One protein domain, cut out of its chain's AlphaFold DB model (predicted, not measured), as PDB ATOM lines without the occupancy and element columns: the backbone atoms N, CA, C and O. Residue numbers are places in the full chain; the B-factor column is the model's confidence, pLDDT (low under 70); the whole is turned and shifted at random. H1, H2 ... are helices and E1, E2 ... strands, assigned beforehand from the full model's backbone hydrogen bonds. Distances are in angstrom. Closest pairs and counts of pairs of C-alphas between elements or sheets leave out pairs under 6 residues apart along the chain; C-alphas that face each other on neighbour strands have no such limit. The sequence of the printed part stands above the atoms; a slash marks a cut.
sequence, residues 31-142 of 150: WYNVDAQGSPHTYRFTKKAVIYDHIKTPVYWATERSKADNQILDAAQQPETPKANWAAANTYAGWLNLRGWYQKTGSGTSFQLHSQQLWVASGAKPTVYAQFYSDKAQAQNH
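What this domain is: This is residues 31 to 142 of the 150 residues of an uncharacterized protein of Lactobacillus manihotivorans DSM 13343 = JCM 12514 (UniProt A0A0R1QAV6). One long sheet of nine strands is folded back on itself into two leaves, E1 to E4 and E6 to E9, with E5 as the hinge, curled like part of a barrel. The edge strands E1 and E9 come together where the small helix H2 covers E1, while H1 and the loop after it lie off the sheet at the opposite end of the long axis. The printed part has 112 residues, with named elements in the order E1 E2 E3 E4 H1 E5 E6 E7 E8 E9 H2. The sheet runs E1 E2 E3 E4 E5 E6 E7 E8 E9 and is mixed; the class is mixed, helices and strands. The whole is compact, with a radius of gyration of the C-alphas of 15.1 A, yet elongated, spanning 47 by 28 by 25 A.

Where its parts are: E1, residues 31 to 34, begins at C-alpha 31 (147.066, 161.800, 87.550). E2 is residues 40 to 46, 20.1 A long; E3 is residues 49 to 52; E4 is residues 55 to 61, 19.6 A long. H1 is residues 67 to 74, 11.0 A long, with C-alpha 67 at (134.425, 135.585, 106.684). E5 is residues 87 to 92, E6 95 to 100, E7 109 to 114, E8 117 to 122, and E9 127 to 133, 17.9 A long. H2, residues 136 to 141, ends at C-alpha 141 (150.305, 175.733, 87.178).

How they stand to each other: E1 E2 E3 E4 form a meander, each strand the antiparallel neighbour of the one before; N 31 and O 43 are 2.8 A apart, N 44 and O 51 2.8 A, and N 50 and O 57 3.0 A, within hydrogen-bond range. E4 and E5 are parallel at 55 degrees, with N 89 and O 60 at 2.8 A; E4, H1 and E5 make a strand-helix-strand unit, two parallel neighbour strands with a helix between, its crossover right-handed. E5 E6 E7 E8 E9 form a second meander, with N 88 and O 99, N 98 and O 109, N 110 and O 121, and N 118 and O 132 each at 2.8 A. E1 and E9 touch, their closest C-alphas, of Asn 33 and Phe 132, 4.7 A apart. H2 is on the sheet at a height of 7.6 A, over E1 and slantwise to it at 34 degrees on the local plane; the closest C-alphas are those of Asn 33 and Ala 139, 5.3 A. H1 is not on the sheet. In H1 and H2 every O i to N i+4 pair is within hydrogen-bond range.

The domain as a whole: The C-alphas farthest apart, of Lys 67 and Asn 141, are 47.4 A apart. The printed part has no cut, and H1 to E5 is a long link of 12 residues. Mean pLDDT of the printed part is 83.2, with residues 73 to 81, 102 to 107 and 123 to 125 under 70.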
ATOM      1  N   TRP A  31     147.504 160.573  86.910       95.25
ATOM      2  CA  TRP A  31     147.066 161.800  87.550       95.25
ATOM      3  C   TRP A  31     148.256 162.419  88.261       95.25
ATOM      4  O   TRP A  31     148.991 161.701  88.939       95.25
ATOM      5  N   TYR A  32     148.427 163.723  88.114       93.94
ATOM      6  CA  TYR A  32     149.555 164.484  88.626       93.94
ATOM      7  C   TYR A  32     149.081 165.514  89.633       93.94
ATOM      8  O   TYR A  32     148.092 166.205  89.407       93.94
ATOM      9  N   ASN A  33     149.827 165.647  90.710       92.56
ATOM     10  CA  ASN A  33     149.711 166.730  91.663       92.56
ATOM     11  C   ASN A  33     151.109 167.300  91.890       92.56
ATOM     12  O   ASN A  33     152.102 166.597  91.699       92.56
ATOM     13  N   VAL A  34     151.180 168.574  92.244       88.62
ATOM     14  CA  VAL A  34     152.418 169.207  92.682       88.62
ATOM     15  C   VAL A  34     152.125 169.797  94.046       88.62
ATOM     16  O   VAL A  34     151.202 170.602  94.183       88.62
ATOM     17  N   ASP A  35     152.870 169.353  95.054       82.38
ATOM     18  CA  ASP A  35     152.696 169.857  96.409       82.38
ATOM     19  C   ASP A  35     153.145 171.328  96.516       82.38
ATOM     20  O   ASP A  35     153.739 171.913  95.605       82.38
ATOM     21  N   ALA A  36     152.889 171.941  97.670       77.94
ATOM     22  CA  ALA A  36     153.293 173.321  97.937       77.94
ATOM     23  C   ALA A  36     154.827 173.531  97.941       77.94
ATOM     24  O   ALA A  36     155.286 174.671  97.952       77.94
ATOM     25  N   GLN A  37     155.618 172.456  97.971       80.31
ATOM     26  CA  GLN A  37     157.081 172.462  97.914       80.31
ATOM     27  C   GLN A  37     157.605 172.254  96.478       80.31
ATOM     28  O   GLN A  37     158.814 172.325  96.257       80.31
ATOM     29  N   GLY A  38     156.724 172.029  95.497       79.56
ATOM     30  CA  GLY A  38     157.087 171.747  94.110       79.56
ATOM     31  C   GLY A  38     157.369 170.268  93.817       79.56
ATOM     32  O   GLY A  38     157.766 169.939  92.695       79.56
ATOM     33  N   SER A  39     157.165 169.365  94.779       86.31
ATOM     34  CA  SER A  39     157.350 167.925  94.593       86.31
ATOM     35  C   SER A  39     156.177 167.337  93.804       86.31
ATOM     36  O   SER A  39     155.017 167.534  94.177       86.31
ATOM     37  N   PRO A  40     156.434 166.595  92.715       88.12
ATOM     38  CA  PRO A  40     155.374 165.943  91.967       88.12
ATOM     39  C   PRO A  40     154.917 164.653  92.660       88.12
ATOM     40  O   PRO A  40     155.734 163.787  92.970       88.12
ATOM     41  N   HIS A  41     153.605 164.483  92.781       92.44
ATOM     42  CA  HIS A  41     152.947 163.254  93.217       92.44
ATOM     43  C   HIS A  41     152.096 162.672  92.097       92.44
ATOM     44  O   HIS A  41     151.563 163.394  91.248       92.44
ATOM     45  N   THR A  42     151.940 161.349  92.091       95.31
ATOM     46  CA  THR A  42     151.177 160.660  91.052       95.31
ATOM     47  C   THR A  42     150.202 159.628  91.586       95.31
ATOM     48  O   THR A  42     150.534 158.803  92.435       95.31
ATOM     49  N   TYR A  43     149.011 159.608  90.988       95.94
ATOM     50  CA  TYR A  43     148.078 158.492  91.090       95.94
ATOM     51  C   TYR A  43     147.934 157.780  89.745       95.94
ATOM     52  O   TYR A  43     147.699 158.399  88.709       95.94
ATOM     53  N   ARG A  44     147.984 156.446  89.760       96.50
ATOM     54  CA  ARG A  44     147.603 155.599  88.624       96.50
ATOM     55  C   ARG A  44     146.648 154.506  89.069       96.50
ATOM     56  O   ARG A  44     146.968 153.703  89.943       96.50
ATOM     57  N   PHE A  45     145.514 154.403  88.390       95.69
ATOM     58  CA  PHE A  45     144.523 153.368  88.663       95.69
ATOM     59  C   PHE A  45     144.588 152.261  87.612       95.69
ATOM     60  O   PHE A  45     144.689 152.504  86.411       95.69
ATOM     61  N   THR A  46     144.498 151.016  88.066       95.69
ATOM     62  CA  THR A  46     144.234 149.844  87.215       95.69
ATOM     63  C   THR A  46     142.821 149.340  87.495       95.69
ATOM     64  O   THR A  46     142.122 149.917  88.311       95.69
ATOM     65  N   LYS A  47     142.368 148.234  86.890       95.62
ATOM     66  CA  LYS A  47     141.038 147.679  87.218       95.62
ATOM     67  C   LYS A  47     140.878 147.326  88.711       95.62
ATOM     68  O   LYS A  47     139.756 147.334  89.199       95.62
ATOM     69  N   LYS A  48     141.964 146.964  89.408       94.69
ATOM     70  CA  LYS A  48     141.933 146.360  90.761       94.69
ATOM     71  C   LYS A  48     143.084 146.826  91.661       94.69
ATOM     72  O   LYS A  48     143.506 146.102  92.555       94.69
ATOM     73  N   ALA A  49     143.666 147.987  91.383       94.69
ATOM     74  CA  ALA A  49     144.707 148.566  92.228       94.69
ATOM     75  C   ALA A  49     144.794 150.072  92.007       94.69
ATOM     76  O   ALA A  49     144.602 150.529  90.877       94.69
ATOM     77  N   VAL A  50     145.152 150.791  93.065       95.19
ATOM     78  CA  VAL A  50     145.640 152.168  93.009       95.19
ATOM     79  C   VAL A  50     147.150 152.150  93.225       95.19
ATOM     80  O   VAL A  50     147.667 151.332  93.986       95.19
ATOM     81  N   ILE A  51     147.869 152.994  92.501       95.62
ATOM     82  CA  ILE A  51     149.310 153.175  92.633       95.62
ATOM     83  C   ILE A  51     149.527 154.643  92.961       95.62
ATOM     84  O   ILE A  51     149.180 155.485  92.136       95.62
ATOM     85  N   TYR A  52     150.052 154.922  94.148       93.69
ATOM     86  CA  TYR A  52     150.431 156.261  94.590       93.69
ATOM     87  C   TYR A  52     151.947 156.307  94.713       93.69
ATOM     88  O   TYR A  52     152.491 155.471  95.428       93.69
ATOM     89  N   ASP A  53     152.620 157.190  93.977       93.12
ATOM     90  CA  ASP A  53     154.088 157.317  93.986       93.12
ATOM     91  C   ASP A  53     154.810 155.960  93.949       93.12
ATOM     92  O   ASP A  53     155.618 155.608  94.802       93.12
ATOM     93  N   HIS A  54     154.456 155.152  92.946       92.06
ATOM     94  CA  HIS A  54     154.969 153.791  92.716       92.06
ATOM     95  C   HIS A  54     154.554 152.724  93.748       92.06
ATOM     96  O   HIS A  54     154.733 151.531  93.486       92.06
ATOM     97  N   ILE A  55     153.899 153.094  94.849       90.81
ATOM     98  CA  ILE A  55     153.372 152.158  95.845       90.81
ATOM     99  C   ILE A  55     152.029 151.606  95.370       90.81
ATOM    100  O   ILE A  55     151.015 152.304  95.311       90.81
ATOM    101  N   LYS A  56     152.008 150.316  95.030       92.38
ATOM    102  CA  LYS A  56     150.805 149.613  94.576       92.38
ATOM    103  C   LYS A  56     149.995 149.081  95.759       92.38
ATOM    104  O   LYS A  56     150.447 148.195  96.474       92.38
ATOM    105  N   THR A  57     148.747 149.525  95.848       91.81
ATOM    106  CA  THR A  57     147.731 149.026  96.781       91.81
ATOM    107  C   THR A  57     146.679 148.240  95.991       91.81
ATOM    108  O   THR A  57     145.916 148.838  95.220       91.81
ATOM    109  N   PRO A  58     146.628 146.900  96.106       93.38
ATOM    110  CA  PRO A  58     145.545 146.107  95.535       93.38
ATOM    111  C   PRO A  58     144.198 146.487  96.153       93.38
ATOM    112  O   PRO A  58     144.105 146.737  97.354       93.38
ATOM    113  N   VAL A  59     143.148 146.510  95.333       92.12
ATOM    114  CA  VAL A  59     141.798 146.851  95.782       92.12
ATOM    115  C   VAL A  59     140.757 145.865  95.286       92.12
ATOM    116  O   VAL A  59     140.889 145.256  94.223       92.12
ATOM    117  N   TYR A  60     139.682 145.755  96.051       92.19
ATOM    118  CA  TYR A  60     138.528 144.921  95.749       92.19
ATOM    119  C   TYR A  60     137.291 145.513  96.431       92.19
ATOM    120  O   TYR A  60     137.418 146.303  97.365       92.19
ATOM    121  N   TRP A  61     136.086 145.161  95.984       92.56
ATOM    122  CA  TRP A  61     134.870 145.667  96.624       92.56
ATOM    123  C   TRP A  61     134.696 145.094  98.031       92.56
ATOM    124  O   TRP A  61     134.837 143.891  98.238       92.56
ATOM    125  N   ALA A  62     134.296 145.930  98.991       88.88
ATOM    126  CA  ALA A  62     134.033 145.514 100.369       88.88
ATOM    127  C   ALA A  62     132.963 144.409 100.466       88.88
ATOM    128  O   ALA A  62     133.037 143.561 101.348       88.88
ATOM    129  N   THR A  63     132.015 144.355  99.523       89.62
ATOM    130  CA  THR A  63     131.000 143.287  99.437       89.62
ATOM    131  C   THR A  63     131.578 141.921  99.050       89.62
ATOM    132  O   THR A  63     130.865 140.926  99.075       89.62
ATOM    133  N   GLU A  64     132.841 141.854  98.625       89.69
ATOM    134  CA  GLU A  64     133.536 140.607  98.281       89.69
ATOM    135  C   GLU A  64     134.397 140.075  99.436       89.69
ATOM    136  O   GLU A  64     135.117 139.091  99.250       89.69
ATOM    137  N   ARG A  65     134.337 140.710 100.615       85.38
ATOM    138  CA  ARG A  65     135.006 140.224 101.824       85.38
ATOM    139  C   ARG A  65     134.519 138.824 102.178       85.38
ATOM    140  O   ARG A  65     133.326 138.534 102.178       85.38
ATOM    141  N   SER A  66     135.469 137.958 102.489       81.81
ATOM    142  CA  SER A  66     135.210 136.654 103.086       81.81
ATOM    143  C   SER A  66     134.910 136.766 104.589       81.81
ATOM    144  O   SER A  66     135.045 137.822 105.206       81.81
ATOM    145  N   LYS A  67     134.538 135.651 105.220       79.56
ATOM    146  CA  LYS A  67     134.425 135.585 106.684       79.56
ATOM    147  C   LYS A  67     135.768 135.871 107.375       79.56
ATOM    148  O   LYS A  67     135.793 136.613 108.348       79.56
ATOM    149  N   ALA A  68     136.868 135.340 106.832       77.81
ATOM    150  CA  ALA A  68     138.223 135.559 107.349       77.81
ATOM    151  C   ALA A  68     138.649 137.034 107.260       77.81
ATOM    152  O   ALA A  68     139.235 137.583 108.183       77.81
ATOM    153  N   ASP A  69     138.286 137.691 106.161       76.81
ATOM    154  CA  ASP A  69     138.482 139.125 105.962       76.81
ATOM    155  C   ASP A  69     137.782 139.965 107.046       76.81
ATOM    156  O   ASP A  69     138.368 140.896 107.594       76.81
ATOM    157  N   ASN A  70     136.532 139.633 107.382       75.88
ATOM    158  CA  ASN A  70     135.793 140.353 108.422       75.88
ATOM    159  C   ASN A  70     136.397 140.132 109.816       75.88
ATOM    160  O   ASN A  70     136.525 141.086 110.573       75.88
ATOM    161  N   GLN A  71     136.870 138.919 110.116       73.19
ATOM    162  CA  GLN A  71     137.560 138.632 111.379       73.19
ATOM    163  C   GLN A  71     138.822 139.489 111.573       73.19
ATOM    164  O   GLN A  71     139.119 139.882 112.695       73.19
ATOM    165  N   ILE A  72     139.544 139.819 110.494       70.81
ATOM    166  CA  ILE A  72     140.734 140.684 110.550       70.81
ATOM    167  C   ILE A  72     140.365 142.143 110.866       70.81
ATOM    168  O   ILE A  72     141.088 142.798 111.610       70.81
ATOM    169  N   LEU A  73     139.250 142.656 110.330       68.44
ATOM    170  CA  LEU A  73     138.783 144.023 110.621       68.44
ATOM    171  C   LEU A  73     138.412 144.205 112.093       68.44
ATOM    172  O   LEU A  73     138.676 145.259 112.669       68.44
ATOM    173  N   ASP A  74     137.799 143.178 112.675       64.38
ATOM    174  CA  ASP A  74     137.274 143.218 114.039       64.38
ATOM    175  C   ASP A  74     138.369 142.980 115.098       64.38
ATOM    176  O   ASP A  74     138.177 143.297 116.270       64.38
ATOM    177  N   ALA A  75     139.542 142.470 114.700       59.34
ATOM    178  CA  ALA A  75     140.605 142.030 115.609       59.34
ATOM    179  C   ALA A  75     141.424 143.156 116.276       59.34
ATOM    180  O   ALA A  75     142.290 142.856 117.095       59.34
ATOM    181  N   ALA A  76     141.191 144.433 115.947       55.94
ATOM    182  CA  ALA A  76     141.838 145.624 116.538       55.94
ATOM    183  C   ALA A  76     143.389 145.681 116.506       55.94
ATOM    184  O   ALA A  76     143.975 146.675 116.937       55.94
ATOM    185  N   GLN A  77     144.060 144.665 115.963       59.34
ATOM    186  CA  GLN A  77     145.505 144.586 115.758       59.34
ATOM    187  C   GLN A  77     145.816 144.298 114.293       59.34
ATOM    188  O   GLN A  77     144.932 143.921 113.527       59.34
ATOM    189  N   GLN A  78     147.075 144.505 113.905       57.81
ATOM    190  CA  GLN A  78     147.575 144.323 112.547       57.81
ATOM    191  C   GLN A  78     148.161 142.905 112.380       57.81
ATOM    192  O   GLN A  78     149.361 142.740 112.566       57.81
ATOM    193  N   PRO A  79     147.384 141.844 112.072       56.94
ATOM    194  CA  PRO A  79     147.980 140.563 111.721       56.94
ATOM    195  C   PRO A  79     148.834 140.734 110.464       56.94
ATOM    196  O   PRO A  79     148.403 141.400 109.518       56.94
ATOM    197  N   GLU A  80     150.013 140.117 110.426       62.03
ATOM    198  CA  GLU A  80     150.836 140.020 109.219       62.03
ATOM    199  C   GLU A  80     150.132 139.127 108.192       62.03
ATOM    200  O   GLU A  80     150.386 137.933 108.059       62.03
ATOM    201  N   THR A  81     149.151 139.697 107.496       69.62
ATOM    202  CA  THR A  81     148.376 138.977 106.491       69.62
ATOM    203  C   THR A  81     148.901 139.296 105.098       69.62
ATOM    204  O   THR A  81     149.324 140.425 104.836       69.62
ATOM    205  N   PRO A  82     148.755 138.373 104.131       71.00
ATOM    206  CA  PRO A  82     149.026 138.652 102.718       71.00
ATOM    207  C   PRO A  82     148.219 139.828 102.141       71.00
ATOM    208  O   PRO A  82     148.484 140.279 101.027       71.00
ATOM    209  N   LYS A  83     147.198 140.296 102.873       73.88
ATOM    210  CA  LYS A  83     146.337 141.415 102.501       73.88
ATOM    211  C   LYS A  83     146.633 142.690 103.290       73.88
ATOM    212  O   LYS A  83     145.888 143.649 103.138       73.88
ATOM    213  N   ALA A  84     147.709 142.752 104.075       75.44
ATOM    214  CA  ALA A  84     148.006 143.910 104.918       75.44
ATOM    215  C   ALA A  84     148.101 145.237 104.135       75.44
ATOM    216  O   ALA A  84     147.731 146.286 104.656       75.44
ATOM    217  N   ASN A  85     148.523 145.186 102.867       81.12
ATOM    218  CA  ASN A  85     148.602 146.332 101.954       81.12
ATOM    219  C   ASN A  85     147.409 146.455 100.985       81.12
ATOM    220  O   ASN A  85     147.498 147.173  99.992       81.12
ATOM    221  N   TRP A  86     146.315 145.724 101.208       87.25
ATOM    222  CA  TRP A  86     145.106 145.825 100.391       87.25
ATOM    223  C   TRP A  86     144.150 146.872 100.959       87.25
ATOM    224  O   TRP A  86     144.104 147.110 102.167       87.25
ATOM    225  N   ALA A  87     143.314 147.430 100.086       88.31
ATOM    226  CA  ALA A  87     142.194 148.269 100.485       88.31
ATOM    227  C   ALA A  87     140.864 147.725  99.954       88.31
ATOM    228  O   ALA A  87     140.762 147.188  98.850       88.31
ATOM    229  N   ALA A  88     139.822 147.887 100.758       89.50
ATOM    230  CA  ALA A  88     138.457 147.580 100.381       89.50
ATOM    231  C   ALA A  88     137.775 148.839  99.842       89.50
ATOM    232  O   ALA A  88     137.824 149.893 100.478       89.50
ATOM    233  N   ALA A  89     137.111 148.709  98.701       91.38
ATOM    234  CA  ALA A  89     136.371 149.779  98.060       91.38
ATOM    235  C   ALA A  89     134.890 149.759  98.453       91.38
ATOM    236  O   ALA A  89     134.257 148.699  98.469       91.38
ATOM    237  N   ASN A  90     134.318 150.929  98.707       90.62
ATOM    238  CA  ASN A  90     132.875 151.145  98.743       90.62
ATOM    239  C   ASN A  90     132.530 152.479  98.066       90.62
ATOM    240  O   ASN A  90     133.417 153.272  97.750       90.62
ATOM    241  N   THR A  91     131.245 152.720  97.838       89.25
ATOM    242  CA  THR A  91     130.753 154.014  97.366       89.25
ATOM    243  C   THR A  91     129.922 154.685  98.451       89.25
ATOM    244  O   THR A  91     129.137 154.031  99.137       89.25
ATOM    245  N   TYR A  92     130.100 155.993  98.624       84.12
ATOM    246  CA  TYR A  92     129.304 156.808  99.542       84.12
ATOM    247  C   TYR A  92     129.114 158.200  98.942       84.12
ATOM    248  O   TYR A  92     130.095 158.847  98.601       84.12
ATOM    249  N   ALA A  93     127.863 158.641  98.779       84.88
ATOM    250  CA  ALA A  93     127.526 159.965  98.238       84.88
ATOM    251  C   ALA A  93     128.264 160.331  96.924       84.88
ATOM    252  O   ALA A  93     128.701 161.459  96.741       84.88
ATOM    253  N   GLY A  94     128.445 159.361  96.016       86.50
ATOM    254  CA  GLY A  94     129.150 159.564  94.739       86.50
ATOM    255  C   GLY A  94     130.681 159.465  94.806       86.50
ATOM    256  O   GLY A  94     131.326 159.429  93.761       86.50
ATOM    257  N   TRP A  95     131.258 159.338  96.003       90.88
ATOM    258  CA  TRP A  95     132.686 159.110  96.213       90.88
ATOM    259  C   TRP A  95     133.015 157.623  96.231       90.88
ATOM    260  O   TRP A  95     132.295 156.821  96.833       90.88
ATOM    261  N   LEU A  96     134.137 157.263  95.614       92.00
ATOM    262  CA  LEU A  96     134.744 155.946  95.740       92.00
ATOM    263  C   LEU A  96     135.733 155.975  96.903       92.00
ATOM    264  O   LEU A  96     136.791 156.590  96.794       92.00
ATOM    265  N   ASN A  97     135.417 155.300  98.004       90.38
ATOM    266  CA  ASN A  97     136.287 155.276  99.176       90.38
ATOM    267  C   ASN A  97     137.070 153.976  99.227       90.38
ATOM    268  O   ASN A  97     136.512 152.887  99.074       90.38
ATOM    269  N   LEU A  98     138.362 154.101  99.493       89.56
ATOM    270  CA  LEU A  98     139.268 152.999  99.754       89.56
ATOM    271  C   LEU A  98     139.637 153.018 101.232       89.56
ATOM    272  O   LEU A  98     140.193 153.995 101.735       89.56
ATOM    273  N   ARG A  99     139.342 151.916 101.918       86.25
ATOM    274  CA  ARG A  99     139.683 151.713 103.326       86.25
ATOM    275  C   ARG A  99     140.651 150.545 103.453       86.25
ATOM    276  O   ARG A  99     140.309 149.421 103.081       86.25
ATOM    277  N   GLY A 100     141.839 150.804 103.988       81.62
ATOM    278  CA  GLY A 100     142.780 149.756 104.382       81.62
ATOM    279  C   GLY A 100     142.237 148.926 105.550       81.62
ATOM    280  O   GLY A 100     141.404 149.398 106.323       81.62
ATOM    281  N   TRP A 101     142.714 147.689 105.701       72.69
ATOM    282  CA  TRP A 101     142.227 146.751 106.725       72.69
ATOM    283  C   TRP A 101     142.345 147.249 108.169       72.69
ATOM    284  O   TRP A 101     141.539 146.879 109.010       72.69
ATOM    285  N   TYR A 102     143.299 148.128 108.459       67.81
ATOM    286  CA  TYR A 102     143.609 148.552 109.834       67.81
ATOM    287  C   TYR A 102     143.218 149.994 110.126       67.81
ATOM    288  O   TYR A 102     143.563 150.571 111.154       67.81
ATOM    289  N   GLN A 103     142.494 150.604 109.197       66.06
ATOM    290  CA  GLN A 103     141.995 151.954 109.348       66.06
ATOM    291  C   GLN A 103     140.675 151.916 110.130       66.06
ATOM    292  O   GLN A 103     139.782 151.121 109.810       66.06
ATOM    293  N   LYS A 104     140.540 152.774 111.156       60.09
ATOM    294  CA  LYS A 104     139.282 152.968 111.902       60.09
ATOM    295  C   LYS A 104     138.140 153.310 110.938       60.09
ATOM    296  O   LYS A 104     138.361 153.785 109.826       60.09
ATOM    297  N   THR A 105     136.897 153.056 111.337       57.12
ATOM    298  CA  THR A 105     135.732 153.441 110.527       57.12
ATOM    299  C   THR A 105     135.749 154.955 110.309       57.12
ATOM    300  O   THR A 105     135.788 155.712 111.271       57.12
ATOM    301  N   GLY A 106     135.783 155.384 109.044       52.56
ATOM    302  CA  GLY A 106     135.963 156.789 108.663       52.56
ATOM    303  C   GLY A 106     137.399 157.199 108.325       52.56
ATOM    304  O   GLY A 106     137.606 158.306 107.847       52.56
ATOM    305  N   SER A 107     138.380 156.320 108.514       63.41
ATOM    306  CA  SER A 107     139.737 156.481 107.992       63.41
ATOM    307  C   SER A 107     139.828 155.789 106.626       63.41
ATOM    308  O   SER A 107     139.450 154.625 106.484       63.41
ATOM    309  N   GLY A 108     140.273 156.524 105.612       78.25
ATOM    310  CA  GLY A 108     140.339 156.064 104.229       78.25
ATOM    311  C   GLY A 108     140.584 157.223 103.271       78.25
ATOM    312  O   GLY A 108     140.530 158.388 103.674       78.25
ATOM    313  N   THR A 109     140.854 156.885 102.015       89.00
ATOM    314  CA  THR A 109     141.021 157.859 100.934       89.00
ATOM    315  C   THR A 109     139.844 157.750  99.985       89.00
ATOM    316  O   THR A 109     139.518 156.664  99.498       89.00
ATOM    317  N   SER A 110     139.214 158.883  99.730       91.56
ATOM    318  CA  SER A 110     138.039 159.023  98.887       91.56
ATOM    319  C   SER A 110     138.427 159.689  97.578       91.56
ATOM    320  O   SER A 110     139.190 160.651  97.568       91.56
ATOM    321  N   PHE A 111     137.887 159.181  96.477       93.12
ATOM    322  CA  PHE A 111     138.158 159.671  95.132       93.12
ATOM    323  C   PHE A 111     136.858 160.052  94.436       93.12
ATOM    324  O   PHE A 111     135.876 159.304  94.491       93.12
ATOM    325  N   GLN A 112     136.881 161.180  93.738       93.19
ATOM    326  CA  GLN A 112     135.823 161.584  92.825       93.19
ATOM    327  C   GLN A 112     136.445 162.228  91.589       93.19
ATOM    328  O   GLN A 112     137.432 162.953  91.680       93.19
ATOM    329  N   LEU A 113     135.884 161.936  90.419       91.50
ATOM    330  CA  LEU A 113     136.276 162.597  89.178       91.50
ATOM    331  C   LEU A 113     135.383 163.811  88.949       91.50
ATOM    332  O   LEU A 113     134.160 163.679  88.938       91.50
ATOM    333  N   HIS A 114     136.004 164.963  88.719       86.88
ATOM    334  CA  HIS A 114     135.327 166.199  88.357       86.88
ATOM    335  C   HIS A 114     135.958 166.757  87.078       86.88
ATOM    336  O   HIS A 114     137.051 167.325  87.090       86.88
ATOM    337  N   SER A 115     135.296 166.542  85.939       81.94
ATOM    338  CA  SER A 115     135.806 166.902  84.608       81.94
ATOM    339  C   SER A 115     137.201 166.311  84.318       81.94
ATOM    340  O   SER A 115     137.320 165.116  84.050       81.94
ATOM    341  N   GLN A 116     138.257 167.129  84.356       81.75
ATOM    342  CA  GLN A 116     139.653 166.728  84.113       81.75
ATOM    343  C   GLN A 116     140.480 166.619  85.402       81.75
ATOM    344  O   GLN A 116     141.707 166.535  85.350       81.75
ATOM    345  N   GLN A 117     139.807 166.618  86.550       89.75
ATOM    346  CA  GLN A 117     140.424 166.560  87.863       89.75
ATOM    347  C   GLN A 117     140.012 165.283  88.589       89.75
ATOM    348  O   GLN A 117     138.870 164.824  88.507       89.75
ATOM    349  N   LEU A 118     140.954 164.736  89.339       93.06
ATOM    350  CA  LEU A 118     140.716 163.739  90.361       93.06
ATOM    351  C   LEU A 118     140.795 164.447  91.706       93.06
ATOM    352  O   LEU A 118     141.861 164.900  92.120       93.06
ATOM    353  N   TRP A 119     139.665 164.532  92.387       92.31
ATOM    354  CA  TRP A 119     139.604 165.047  93.742       92.31
ATOM    355  C   TRP A 119     139.906 163.920  94.715       92.31
ATOM    356  O   TRP A 119     139.351 162.821  94.604       92.31
ATOM    357  N   VAL A 120     140.791 164.207  95.663       91.12
ATOM    358  CA  VAL A 120     141.203 163.278  96.705       91.12
ATOM    359  C   VAL A 120     140.809 163.864  98.051       91.12
ATOM    360  O   VAL A 120     141.168 164.991  98.398       91.12
ATOM    361  N   ALA A 121     140.029 163.092  98.795       88.62
ATOM    362  CA  ALA A 121     139.454 163.490 100.063       88.62
ATOM    363  C   ALA A 121     139.753 162.463 101.158       88.62
ATOM    364  O   ALA A 121     140.080 161.305 100.885       88.62
ATOM    365  N   SER A 122     139.660 162.897 102.411       82.94
ATOM    366  CA  SER A 122     139.836 162.035 103.582       82.94
ATOM    367  C   SER A 122     138.630 162.131 104.510       82.94
ATOM    368  O   SER A 122     137.918 163.135 104.511       82.94
ATOM    369  N   GLY A 123     138.419 161.087 105.313       66.12
ATOM    370  CA  GLY A 123     137.383 161.064 106.346       66.12
ATOM    371  C   GLY A 123     136.093 160.336 105.947       66.12
ATOM    372  O   GLY A 123     135.844 160.036 104.783       66.12
ATOM    373  N   ALA A 124     135.234 160.070 106.941       56.06
ATOM    374  CA  ALA A 124     133.876 159.545 106.727       56.06
ATOM    375  C   ALA A 124     132.962 160.549 106.000       56.06
ATOM    376  O   ALA A 124     132.011 160.154 105.329       56.06
ATOM    377  N   LYS A 125     133.257 161.843 106.160       66.25
ATOM    378  CA  LYS A 125     132.700 162.956 105.392       66.25
ATOM    379  C   LYS A 125     133.841 163.467 104.510       66.25
ATOM    380  O   LYS A 125     134.800 163.973 105.089       66.25
ATOM    381  N   PRO A 126     133.797 163.273 103.180       71.12
ATOM    382  CA  PRO A 126     134.930 163.581 102.317       71.12
ATOM    383  C   PRO A 126     135.270 165.077 102.363       71.12
ATOM    384  O   PRO A 126     134.551 165.893 101.793       71.12
ATOM    385  N   THR A 127     136.371 165.433 103.025       79.25
ATOM    386  CA  THR A 127     136.988 166.760 102.892       79.25
ATOM    387  C   THR A 127     138.102 166.652 101.864       79.25
ATOM    388  O   THR A 127     139.054 165.892 102.076       79.25
ATOM    389  N   VAL A 128     137.971 167.379 100.750       85.00
ATOM    390  CA  VAL A 128     138.994 167.433  99.697       85.00
ATOM    391  C   VAL A 128     140.267 168.030 100.283       85.00
ATOM    392  O   VAL A 128     140.232 169.064 100.941       85.00
ATOM    393  N   TYR A 129     141.388 167.348 100.087       82.69
ATOM    394  CA  TYR A 129     142.691 167.825 100.551       82.69
ATOM    395  C   TYR A 129     143.719 167.933  99.429       82.69
ATOM    396  O   TYR A 129     144.749 168.564  99.641       82.69
ATOM    397  N   ALA A 130     143.451 167.318  98.274       87.38
ATOM    398  CA  ALA A 130     144.312 167.389  97.106       87.38
ATOM    399  C   ALA A 130     143.500 167.269  95.817       87.38
ATOM    400  O   ALA A 130     142.513 166.522  95.740       87.38
ATOM    401  N   GLN A 131     143.958 167.969  94.785       90.38
ATOM    402  CA  GLN A 131     143.452 167.835  93.425       90.38
ATOM    403  C   GLN A 131     144.574 167.340  92.519       90.38
ATOM    404  O   GLN A 131     145.690 167.856  92.527       90.38
ATOM    405  N   PHE A 132     144.275 166.322  91.720       93.00
ATOM    406  CA  PHE A 132     145.190 165.825  90.706       93.00
ATOM    407  C   PHE A 132     144.624 166.096  89.318       93.00
ATOM    408  O   PHE A 132     143.417 166.032  89.091       93.00
ATOM    409  N   TYR A 133     145.513 166.324  88.365       92.75
ATOM    410  CA  TYR A 133     145.200 166.690  86.994       92.75
ATOM    411  C   TYR A 133     145.694 165.609  86.042       92.75
ATOM    412  O   TYR A 133     146.699 164.948  86.300       92.75
ATOM    413  N   SER A 134     145.002 165.407  84.923       90.69
ATOM    414  CA  SER A 134     145.460 164.446  83.910       90.69
ATOM    415  C   SER A 134     146.675 164.926  83.105       90.69
ATOM    416  O   SER A 134     147.246 164.141  82.353       90.69
ATOM    417  N   ASP A 135     147.056 166.197  83.252       89.31
ATOM    418  CA  ASP A 135     148.218 166.813  82.618       89.31
ATOM    419  C   ASP A 135     149.200 167.348  83.674       89.31
ATOM    420  O   ASP A 135     148.809 167.979  84.658       89.31
ATOM    421  N   LYS A 136     150.492 167.096  83.451       87.56
ATOM    422  CA  LYS A 136     151.571 167.524  84.344       87.56
ATOM    423  C   LYS A 136     151.766 169.040  84.305       87.56
ATOM    424  O   LYS A 136     152.002 169.625  85.357       87.56
ATOM    425  N   ALA A 137     151.668 169.668  83.130       88.88
ATOM    426  CA  ALA A 137     151.837 171.117  83.021       88.88
ATOM    427  C   ALA A 137     150.699 171.846  83.750       88.88
ATOM    428  O   ALA A 137     150.944 172.781  84.510       88.88
ATOM    429  N   GLN A 138     149.466 171.350  83.613       87.69
ATOM    430  CA  GLN A 138     148.340 171.825  84.413       87.69
ATOM    431  C   GLN A 138     148.590 171.675  85.922       87.69
ATOM    432  O   GLN A 138     148.408 172.640  86.655       87.69
ATOM    433  N   ALA A 139     149.066 170.515  86.393       87.81
ATOM    434  CA  ALA A 139     149.375 170.322  87.814       87.81
ATOM    435  C   ALA A 139     150.442 171.303  88.339       87.81
ATOM    436  O   ALA A 139     150.339 171.775  89.465       87.81
ATOM    437  N   GLN A 140     151.442 171.651  87.523       86.44
ATOM    438  CA  GLN A 140     152.476 172.631  87.885       86.44
ATOM    439  C   GLN A 140     151.941 174.066  87.980       86.44
ATOM    440  O   GLN A 140     152.417 174.835  88.808       86.44
ATOM    441  N   ASN A 141     150.948 174.416  87.159       85.00
ATOM    442  CA  ASN A 141     150.305 175.733  87.178       85.00
ATOM    443  C   ASN A 141     149.211 175.857  88.256       85.00
ATOM    444  O   ASN A 141     148.742 176.960  88.531       85.00
ATOM    445  N   HIS A 142     148.815 174.737  88.866       81.88
ATOM    446  CA  HIS A 142     147.829 174.663  89.941       81.88
ATOM    447  C   HIS A 142     148.362 173.822  91.118       81.88
ATOM    448  O   HIS A 142     147.774 172.779  91.425       81.88
TER     449      HIS A 142